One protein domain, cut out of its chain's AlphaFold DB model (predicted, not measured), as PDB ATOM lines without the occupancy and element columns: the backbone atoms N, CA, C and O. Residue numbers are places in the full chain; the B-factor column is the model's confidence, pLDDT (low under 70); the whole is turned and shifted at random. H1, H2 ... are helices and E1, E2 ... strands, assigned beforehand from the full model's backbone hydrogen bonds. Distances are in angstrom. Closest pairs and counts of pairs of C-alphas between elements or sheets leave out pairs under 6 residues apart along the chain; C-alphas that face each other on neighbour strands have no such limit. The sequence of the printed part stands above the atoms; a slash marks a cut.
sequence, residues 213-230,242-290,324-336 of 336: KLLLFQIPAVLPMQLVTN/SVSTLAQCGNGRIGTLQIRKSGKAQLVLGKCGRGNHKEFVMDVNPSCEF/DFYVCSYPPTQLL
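What this domain is: This is residues 213 to 230, 242 to 290 and 324 to 336 of the 336 residues of an uncharacterized protein of Reticulomyxa filosa (UniProt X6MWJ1). A strongly twisted five-stranded sheet curls like part of a barrel. The 80 printed residues, under half in named elements, hold E1 E2 E3 E4 E5 H1, mostly strand; the mixed sheet runs E1 E5 E4 E3 E2. It is only just compact, close to loose: radius of gyration of the C-alphas 13.5 A, spans 38 by 27 by 22 A.

Where its parts are: Find E1, residues 213 to 218, from C-alpha 213 at (46.879, 44.125, 28.579). Then come E2, 255 to 259, E3, 265 to 269, E4, 280 to 286, E5, 324 to 329, and H1, 332 to 335, ending at (22.629, 48.760, 5.649).

How they stand to each other: E1 is parallel to E5, N 216 and O 324 within hydrogen-bond range at 2.9 A. E2, E3 and E4 form a meander, each the antiparallel neighbour of the one before; see N 282 and O 267, 2.8 A. H1 is only just not on the sheet, with 4 C-alpha pairs within 10 A.

The domain as a whole: The cuts span 14.5 A, C-alphas 230 to 242, and 9.3 A, 290 to 324. 20 residues are under pLDDT 70.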
ATOM      1  N   LYS A 213      47.301  44.772  29.827       86.38
ATOM      2  CA  LYS A 213      46.879  44.125  28.579       86.38
ATOM      3  C   LYS A 213      45.702  44.879  27.983       86.38
ATOM      4  O   LYS A 213      44.708  45.110  28.668       86.38
ATOM      5  N   LEU A 214      45.817  45.240  26.714       90.38
ATOM      6  CA  LEU A 214      44.856  46.059  25.993       90.38
ATOM      7  C   LEU A 214      44.270  45.281  24.815       90.38
ATOM      8  O   LEU A 214      44.957  44.497  24.162       90.38
ATOM      9  N   LEU A 215      42.995  45.539  24.533       91.31
ATOM     10  CA  LEU A 215      42.332  45.086  23.315       91.31
ATOM     11  C   LEU A 215      42.347  46.210  22.281       91.31
ATOM     12  O   LEU A 215      42.078  47.365  22.620       91.31
ATOM     13  N   LEU A 216      42.582  45.865  21.020       91.88
ATOM     14  CA  LEU A 216      42.495  46.801  19.907       91.88
ATOM     15  C   LEU A 216      41.222  46.529  19.099       91.88
ATOM     16  O   LEU A 216      40.990  45.417  18.631       91.88
ATOM     17  N   PHE A 217      40.401  47.562  18.917       93.25
ATOM     18  CA  PHE A 217      39.180  47.497  18.116       93.25
ATOM     19  C   PHE A 217      39.280  48.436  16.918       93.25
ATOM     20  O   PHE A 217      39.437  49.645  17.082       93.25
ATOM     21  N   GLN A 218      39.119  47.894  15.715       93.19
ATOM     22  CA  GLN A 218      38.856  48.678  14.518       93.19
ATOM     23  C   GLN A 218      37.347  48.860  14.367       93.19
ATOM     24  O   GLN A 218      36.608  47.903  14.151       93.19
ATOM     25  N   ILE A 219      36.892  50.103  14.471       91.50
ATOM     26  CA  ILE A 219      35.482  50.481  14.364       91.50
ATOM     27  C   ILE A 219      35.291  51.272  13.061       91.50
ATOM     28  O   ILE A 219      36.224  51.964  12.642       91.50
ATOM     29  N   PRO A 220      34.126  51.186  12.385       89.31
ATOM     30  CA  PRO A 220      33.845  52.020  11.224       89.31
ATOM     31  C   PRO A 220      34.053  53.503  11.544       89.31
ATOM     32  O   PRO A 220      33.659  53.977  12.607       89.31
ATOM     33  N   ALA A 221      34.658  54.239  10.608       85.06
ATOM     34  CA  ALA A 221      34.969  55.658  10.799       85.06
ATOM     35  C   ALA A 221      33.715  56.502  11.075       85.06
ATOM     36  O   ALA A 221      33.779  57.496  11.793       85.06
ATOM     37  N   VAL A 222      32.585  56.083  10.502       82.62
ATOM     38  CA  VAL A 222      31.281  56.714  10.665       82.62
ATOM     39  C   VAL A 222      30.432  55.889  11.619       82.62
ATOM     40  O   VAL A 222      30.130  54.716  11.365       82.62
ATOM     41  N   LEU A 223      30.021  56.539  12.700       82.38
ATOM     42  CA  LEU A 223      29.085  56.020  13.671       82.38
ATOM     43  C   LEU A 223      27.745  56.754  13.553       82.38
ATOM     44  O   LEU A 223      27.713  57.980  13.424       82.38
ATOM     45  N   PRO A 224      26.622  56.025  13.606       72.94
ATOM     46  CA  PRO A 224      25.295  56.601  13.677       72.94
ATOM     47  C   PRO A 224      25.038  56.995  15.129       72.94
ATOM     48  O   PRO A 224      24.292  56.329  15.845       72.94
ATOM     49  N   MET A 225      25.707  58.045  15.594       71.19
ATOM     50  CA  MET A 225      25.495  58.601  16.926       71.19
ATOM     51  C   MET A 225      25.010  60.040  16.827       71.19
ATOM     52  O   MET A 225      25.457  60.800  15.972       71.19
ATOM     53  N   GLN A 226      24.110  60.419  17.731       61.78
ATOM     54  CA  GLN A 226      23.695  61.805  17.872       61.78
ATOM     55  C   GLN A 226      24.823  62.586  18.551       61.78
ATOM     56  O   GLN A 226      25.225  62.263  19.671       61.78
ATOM     57  N   LEU A 227      25.344  63.599  17.858       58.03
ATOM     58  CA  LEU A 227      26.331  64.512  18.425       58.03
ATOM     59  C   LEU A 227      25.745  65.207  19.657       58.03
ATOM     60  O   LEU A 227      24.695  65.842  19.578       58.03
ATOM     61  N   VAL A 228      26.453  65.119  20.780       53.12
ATOM     62  CA  VAL A 228      26.236  66.018  21.914       53.12
ATOM     63  C   VAL A 228      27.113  67.238  21.657       53.12
ATOM     64  O   VAL A 228      28.249  67.311  22.122       53.12
ATOM     65  N   THR A 229      26.640  68.165  20.826       51.28
ATOM     66  CA  THR A 229      27.274  69.480  20.715       51.28
ATOM     67  C   THR A 229      26.966  70.252  21.990       51.28
ATOM     68  O   THR A 229      25.813  70.553  22.275       51.28
ATOM     69  N   ASN A 230      27.999  70.550  22.778       45.22
ATOM     70  CA  ASN A 230      27.870  71.363  23.990       45.22
ATOM     71  C   ASN A 230      27.629  72.855  23.707       45.22
ATOM     72  O   ASN A 230      27.526  73.627  24.650       45.22
ATOM     73  N   SER A 242      23.625  63.058  12.386       56.62
ATOM     74  CA  SER A 242      24.937  63.596  12.101       56.62
ATOM     75  C   SER A 242      25.916  62.428  12.101       56.62
ATOM     76  O   SER A 242      26.122  61.755  13.107       56.62
ATOM     77  N   VAL A 243      26.479  62.146  10.927       59.78
ATOM     78  CA  VAL A 243      27.618  61.238  10.779       59.78
ATOM     79  C   VAL A 243      28.688  61.680  11.771       59.78
ATOM     80  O   VAL A 243      29.199  62.795  11.658       59.78
ATOM     81  N   SER A 244      28.986  60.832  12.754       69.69
ATOM     82  CA  SER A 244      29.898  61.178  13.835       69.69
ATOM     83  C   SER A 244      31.032  60.172  13.980       69.69
ATOM     84  O   SER A 244      30.924  59.006  13.609       69.69
ATOM     85  N   THR A 245      32.165  60.649  14.482       79.06
ATOM     86  CA  THR A 245      33.334  59.827  14.819       79.06
ATOM     87  C   THR A 245      33.400  59.630  16.331       79.06
ATOM     88  O   THR A 245      32.867  60.446  17.081       79.06
ATOM     89  N   LEU A 246      34.133  58.611  16.801       80.19
ATOM     90  CA  LEU A 246      34.388  58.427  18.241       80.19
ATOM     91  C   LEU A 246      34.989  59.667  18.916       80.19
ATOM     92  O   LEU A 246      34.747  59.890  20.094       80.19
ATOM     93  N   ALA A 247      35.745  60.482  18.176       79.06
ATOM     94  CA  ALA A 247      36.354  61.705  18.695       79.06
ATOM     95  C   ALA A 247      35.321  62.783  19.063       79.06
ATOM     96  O   ALA A 247      35.603  63.651  19.883       79.06
ATOM     97  N   GLN A 248      34.136  62.738  18.456       75.25
ATOM     98  CA  GLN A 248      33.046  63.670  18.743       75.25
ATOM     99  C   GLN A 248      32.109  63.145  19.835       75.25
ATOM    100  O   GLN A 248      31.211  63.853  20.292       75.25
ATOM    101  N   CYS A 249      32.307  61.898  20.259       72.88
ATOM    102  CA  CYS A 249      31.594  61.331  21.381       72.88
ATOM    103  C   CYS A 249      32.188  61.921  22.658       72.88
ATOM    104  O   CYS A 249      33.371  61.744  22.948       72.88
ATOM    105  N   GLY A 250      31.366  62.617  23.440       68.81
ATOM    106  CA  GLY A 250      31.756  63.004  24.788       68.81
ATOM    107  C   GLY A 250      32.082  61.779  25.649       68.81
ATOM    108  O   GLY A 250      31.728  60.640  25.334       68.81
ATOM    109  N   ASN A 251      32.731  62.019  26.786       74.75
ATOM    110  CA  ASN A 251      32.982  60.963  27.761       74.75
ATOM    111  C   ASN A 251      31.654  60.381  28.269       74.75
ATOM    112  O   ASN A 251      30.773  61.118  28.709       74.75
ATOM    113  N   GLY A 252      31.524  59.056  28.264       79.62
ATOM    114  CA  GLY A 252      30.326  58.382  28.749       79.62
ATOM    115  C   GLY A 252      30.121  57.014  28.118       79.62
ATOM    116  O   GLY A 252      30.969  56.498  27.389       79.62
ATOM    117  N   ARG A 253      28.970  56.406  28.408       79.56
ATOM    118  CA  ARG A 253      28.583  55.130  27.806       79.56
ATOM    119  C   ARG A 253      28.059  55.368  26.390       79.56
ATOM    120  O   ARG A 253      26.972  55.907  26.225       79.56
ATOM    121  N   ILE A 254      28.798  54.890  25.394       78.69
ATOM    122  CA  ILE A 254      28.417  54.978  23.970       78.69
ATOM    123  C   ILE A 254      27.659  53.737  23.460       78.69
ATOM    124  O   ILE A 254      26.973  53.786  22.442       78.69
ATOM    125  N   GLY A 255      27.759  52.609  24.171       84.44
ATOM    126  CA  GLY A 255      27.181  51.340  23.738       84.44
ATOM    127  C   GLY A 255      27.385  50.200  24.732       84.44
ATOM    128  O   GLY A 255      27.717  50.420  25.901       84.44
ATOM    129  N   THR A 256      27.149  48.975  24.265       88.00
ATOM    130  CA  THR A 256      27.301  47.734  25.038       88.00
ATOM    131  C   THR A 256      27.886  46.637  24.157       88.00
ATOM    132  O   THR A 256      27.343  46.357  23.089       88.00
ATOM    133  N   LEU A 257      28.949  45.978  24.619       92.62
ATOM    134  CA  LEU A 257      29.441  44.749  23.998       92.62
ATOM    135  C   LEU A 257      28.628  43.564  24.537       92.62
ATOM    136  O   LEU A 257      28.606  43.310  25.742       92.62
ATOM    137  N   GLN A 258      27.942  42.851  23.652       91.94
ATOM    138  CA  GLN A 258      27.115  41.691  23.968       91.94
ATOM    139  C   GLN A 258      27.763  40.417  23.430       91.94
ATOM    140  O   GLN A 258      28.016  40.298  22.233       91.94
ATOM    141  N   ILE A 259      27.977  39.432  24.301       92.88
ATOM    142  CA  ILE A 259      28.467  38.103  23.921       92.88
ATOM    143  C   ILE A 259      27.310  37.119  24.063       92.88
ATOM    144  O   ILE A 259      26.774  36.911  25.153       92.88
ATOM    145  N   ARG A 260      26.889  36.521  22.950       88.94
ATOM    146  CA  ARG A 260      25.806  35.534  22.927       88.94
ATOM    147  C   ARG A 260      26.322  34.169  23.379       88.94
ATOM    148  O   ARG A 260      27.486  33.838  23.176       88.94
ATOM    149  N   LYS A 261      25.416  33.309  23.863       90.06
ATOM    150  CA  LYS A 261      25.722  31.901  24.199       90.06
ATOM    151  C   LYS A 261      26.354  31.118  23.040       90.06
ATOM    152  O   LYS A 261      27.080  30.166  23.273       90.06
ATOM    153  N   SER A 262      26.095  31.529  21.798       91.69
ATOM    154  CA  SER A 262      26.709  30.943  20.604       91.69
ATOM    155  C   SER A 262      28.183  31.328  20.405       91.69
ATOM    156  O   SER A 262      28.759  30.950  19.392       91.69
ATOM    157  N   GLY A 263      28.762  32.158  21.279       88.50
ATOM    158  CA  GLY A 263      30.102  32.731  21.122       88.50
ATOM    159  C   GLY A 263      30.170  33.938  20.180       88.50
ATOM    160  O   GLY A 263      31.241  34.505  20.002       88.50
ATOM    161  N   LYS A 264      29.045  34.363  19.587       90.69
ATOM    162  CA  LYS A 264      29.005  35.559  18.731       90.69
ATOM    163  C   LYS A 264      29.063  36.820  19.588       90.69
ATOM    164  O   LYS A 264      28.244  36.960  20.499       90.69
ATOM    165  N   ALA A 265      29.978  37.728  19.265       93.44
ATOM    166  CA  ALA A 265      30.104  39.030  19.905       93.44
ATOM    167  C   ALA A 265      29.505  40.130  19.019       93.44
ATOM    168  O   ALA A 265      29.664  40.119  17.799       93.44
ATOM    169  N   GLN A 266      28.793  41.069  19.636       93.19
ATOM    170  CA  GLN A 266      28.143  42.184  18.956       93.19
ATOM    171  C   GLN A 266      28.316  43.466  19.758       93.19
ATOM    172  O   GLN A 266      28.122  43.472  20.971       93.19
ATOM    173  N   LEU A 267      28.657  44.559  19.085       92.06
ATOM    174  CA  LEU A 267      28.722  45.883  19.678       92.06
ATOM    175  C   LEU A 267      27.425  46.619  19.354       92.06
ATOM    176  O   LEU A 267      27.167  46.966  18.204       92.06
ATOM    177  N   VAL A 268      26.608  46.841  20.376       88.06
ATOM    178  CA  VAL A 268      25.354  47.586  20.266       88.06
ATOM    179  C   VAL A 268      25.629  49.034  20.637       88.06
ATOM    180  O   VAL A 268      25.869  49.337  21.809       88.06
ATOM    181  N   LEU A 269      25.624  49.925  19.649       83.31
ATOM    182  CA  LEU A 269      25.658  51.366  19.887       83.31
ATOM    183  C   LEU A 269      24.240  51.843  20.205       83.31
ATOM    184  O   LEU A 269      23.268  51.311  19.669       83.31
ATOM    185  N   GLY A 270      24.134  52.778  21.153       67.62
ATOM    186  CA  GLY A 270      22.865  53.188  21.759       67.62
ATOM    187  C   GLY A 270      21.774  53.629  20.772       67.62
ATOM    188  O   GLY A 270      21.991  53.808  19.575       67.62
ATOM    189  N   LYS A 271      20.565  53.828  21.305       60.50
ATOM    190  CA  LYS A 271      19.417  54.338  20.542       60.50
ATOM    191  C   LYS A 271      19.697  55.761  20.076       60.50
ATOM    192  O   LYS A 271      20.104  56.606  20.868       60.50
ATOM    193  N   CYS A 272      19.464  56.016  18.799       51.59
ATOM    194  CA  CYS A 272      19.911  57.233  18.154       51.59
ATOM    195  C   CYS A 272      18.712  58.146  17.842       51.59
ATOM    196  O   CYS A 272      18.203  58.120  16.736       51.59
ATOM    197  N   GLY A 273      18.247  58.928  18.826       49.19
ATOM    198  CA  GLY A 273      17.157  59.914  18.691       49.19
ATOM    199  C   GLY A 273      15.954  59.683  19.626       49.19
ATOM    200  O   GLY A 273      15.945  58.762  20.448       49.19
ATOM    201  N   ARG A 274      14.892  60.500  19.497       43.47
ATOM    202  CA  ARG A 274      13.579  60.312  20.165       43.47
ATOM    203  C   ARG A 274      12.572  59.681  19.181       43.47
ATOM    204  O   ARG A 274      12.371  60.230  18.110       43.47
ATOM    205  N   GLY A 275      12.006  58.506  19.491       46.84
ATOM    206  CA  GLY A 275      10.992  57.800  18.667       46.84
ATOM    207  C   GLY A 275      11.458  56.537  17.906       46.84
ATOM    208  O   GLY A 275      12.233  56.628  16.970       46.84
ATOM    209  N   ASN A 276      10.957  55.352  18.294       50.16
ATOM    210  CA  ASN A 276      11.132  54.043  17.619       50.16
ATOM    211  C   ASN A 276      12.529  53.744  17.035       50.16
ATOM    212  O   ASN A 276      12.682  53.332  15.887       50.16
ATOM    213  N   HIS A 277      13.556  53.915  17.866       55.59
ATOM    214  CA  HIS A 277      14.949  53.796  17.443       55.59
ATOM    215  C   HIS A 277      15.426  52.355  17.341       55.59
ATOM    216  O   HIS A 277      15.530  51.646  18.347       55.59
ATOM    217  N   LYS A 278      15.746  51.952  16.109       65.25
ATOM    218  CA  LYS A 278      16.466  50.720  15.787       65.25
ATOM    219  C   LYS A 278      17.861  50.821  16.408       65.25
ATOM    220  O   LYS A 278      18.578  51.791  16.182       65.25
ATOM    221  N   GLU A 279      18.225  49.844  17.229       75.75
ATOM    222  CA  GLU A 279      19.578  49.758  17.771       75.75
ATOM    223  C   GLU A 279      20.560  49.467  16.633       75.75
ATOM    224  O   GLU A 279      20.336  48.559  15.821       75.75
ATOM    225  N   PHE A 280      21.652  50.227  16.580       82.19
ATOM    226  CA  PHE A 280      22.731  49.960  15.641       82.19
ATOM    227  C   PHE A 280      23.617  48.876  16.231       82.19
ATOM    228  O   PHE A 280      24.234  49.042  17.284       82.19
ATOM    229  N   VAL A 281      23.647  47.733  15.555       88.06
ATOM    230  CA  VAL A 281      24.351  46.543  16.018       88.06
ATOM    231  C   VAL A 281      25.457  46.266  15.027       88.06
ATOM    232  O   VAL A 281      25.196  46.054  13.849       88.06
ATOM    233  N   MET A 282      26.689  46.243  15.511       92.12
ATOM    234  CA  MET A 282      27.836  45.782  14.747       92.12
ATOM    235  C   MET A 282      28.197  44.366  15.173       92.12
ATOM    236  O   MET A 282      28.199  44.051  16.364       92.12
ATOM    237  N   ASP A 283      28.550  43.526  14.210       93.88
ATOM    238  CA  ASP A 283      29.200  42.257  14.500       93.88
ATOM    239  C   ASP A 283      30.674  42.517  14.828       93.88
ATOM    240  O   ASP A 283      31.348  43.290  14.139       93.88
ATOM    241  N   VAL A 284      31.158  41.875  15.893       95.81
ATOM    242  CA  VAL A 284      32.546  41.954  16.355       95.81
ATOM    243  C   VAL A 284      33.222  40.636  16.025       95.81
ATOM    244  O   VAL A 284      32.835  39.587  16.545       95.81
ATOM    245  N   ASN A 285      34.240  40.696  15.177       94.31
ATOM    246  CA  ASN A 285      34.981  39.522  14.739       94.31
ATOM    247  C   ASN A 285      36.471  39.690  15.047       94.31
ATOM    248  O   ASN A 285      36.966  40.817  15.011       94.31
ATOM    249  N   PRO A 286      37.196  38.600  15.350       92.81
ATOM    250  CA  PRO A 286      38.649  38.656  15.410       92.81
ATOM    251  C   PRO A 286      39.194  39.091  14.046       92.81
ATOM    252  O   PRO A 286      38.678  38.692  12.997       92.81
ATOM    253  N   SER A 287      40.209  39.941  14.077       91.69
ATOM    254  CA  SER A 287      40.904  40.404  12.883       91.69
ATOM    255  C   SER A 287      42.000  39.424  12.454       91.69
ATOM    256  O   SER A 287      42.177  38.363  13.055       91.69
ATOM    257  N   CYS A 288      42.767  39.790  11.424       86.62
ATOM    258  CA  CYS A 288      44.040  39.133  11.154       86.62
ATOM    259  C   CYS A 288      44.982  39.299  12.357       86.62
ATOM    260  O   CYS A 288      45.123  40.399  12.894       86.62
ATOM    261  N   GLU A 289      45.620  38.203  12.766       86.56
ATOM    262  CA  GLU A 289      46.650  38.243  13.802       86.56
ATOM    263  C   GLU A 289      47.859  39.043  13.296       86.56
ATOM    264  O   GLU A 289      48.193  39.015  12.109       86.56
ATOM    265  N   PHE A 290      48.510  39.766  14.203       80.19
ATOM    266  CA  PHE A 290      49.796  40.394  13.921       80.19
ATOM    267  C   PHE A 290      50.927  39.456  14.334       80.19
ATOM    268  O   PHE A 290      50.927  38.946  15.448       80.19
ATOM    269  N   ASP A 324      44.531  39.881  20.164       90.12
ATOM    270  CA  ASP A 324      43.614  40.801  20.831       90.12
ATOM    271  C   ASP A 324      43.214  41.967  19.913       90.12
ATOM    272  O   ASP A 324      42.954  43.081  20.371       90.12
ATOM    273  N   PHE A 325      43.140  41.699  18.603       91.69
ATOM    274  CA  PHE A 325      42.681  42.639  17.586       91.69
ATOM    275  C   PHE A 325      41.330  42.211  17.009       91.69
ATOM    276  O   PHE A 325      41.166  41.096  16.510       91.69
ATOM    277  N   TYR A 326      40.362  43.121  17.047       94.25
ATOM    278  CA  TYR A 326      38.983  42.879  16.639       94.25
ATOM    279  C   TYR A 326      38.522  43.931  15.635       94.25
ATOM    280  O   TYR A 326      38.862  45.107  15.751       94.25
ATOM    281  N   VAL A 327      37.697  43.522  14.674       95.38
ATOM    282  CA  VAL A 327      37.045  44.414  13.710       95.38
ATOM    283  C   VAL A 327      35.545  44.414  13.964       95.38
ATOM    284  O   VAL A 327      34.903  43.362  14.026       95.38
ATOM    285  N   CYS A 328      34.989  45.612  14.084       94.56
ATOM    286  CA  CYS A 328      33.559  45.859  14.139       94.56
ATOM    287  C   CYS A 328      33.050  46.186  12.732       94.56
ATOM    288  O   CYS A 328      33.632  47.008  12.022       94.56
ATOM    289  N   SER A 329      31.940  45.573  12.331       93.62
ATOM    290  CA  SER A 329      31.323  45.818  11.023       93.62
ATOM    291  C   SER A 329      29.804  45.822  11.128       93.62
ATOM    292  O   SER A 329      29.235  45.068  11.917       93.62
ATOM    293  N   TYR A 330      29.139  46.672  10.342       90.00
ATOM    294  CA  TYR A 330      27.683  46.630  10.253       90.00
ATOM    295  C   TYR A 330      27.254  45.379   9.483       90.00
ATOM    296  O   TYR A 330      27.783  45.124   8.395       90.00
ATOM    297  N   PRO A 331      26.291  44.603  10.000       86.50
ATOM    298  CA  PRO A 331      25.731  43.500   9.250       86.50
ATOM    299  C   PRO A 331      25.020  44.064   8.009       86.50
ATOM    300  O   PRO A 331      24.344  45.094   8.107       86.50
ATOM    301  N   PRO A 332      25.097  43.389   6.846       81.19
ATOM    302  CA  PRO A 332      24.451  43.859   5.618       81.19
ATOM    303  C   PRO A 332      22.953  44.138   5.788       81.19
ATOM    304  O   PRO A 332      22.411  45.047   5.176       81.19
ATOM    305  N   THR A 333      22.289  43.403   6.683       79.88
ATOM    306  CA  THR A 333      20.865  43.557   7.012       79.88
ATOM    307  C   THR A 333      20.509  44.874   7.704       79.88
ATOM    308  O   THR A 333      19.327  45.197   7.811       79.88
ATOM    309  N   GLN A 334      21.488  45.617   8.223       70.75
ATOM    310  CA  GLN A 334      21.276  46.954   8.785       70.75
ATOM    311  C   GLN A 334      21.594  48.083   7.801       70.75
ATOM    312  O   GLN A 334      21.212  49.217   8.078       70.75
ATOM    313  N   LEU A 335      22.262  47.785   6.682       67.69
ATOM    314  CA  LEU A 335      22.629  48.760   5.649       67.69
ATOM    315  C   LEU A 335      21.634  48.809   4.472       67.69
ATOM    316  O   LEU A 335      21.783  49.663   3.602       67.69
ATOM    317  N   LEU A 336      20.663  47.890   4.439       61.78
ATOM    318  CA  LEU A 336      19.590  47.767   3.442       61.78
ATOM    319  C   LEU A 336      18.257  48.258   4.015       61.78
ATOM    320  O   LEU A 336      17.483  48.854   3.239       61.78
TER     321      LEU A 336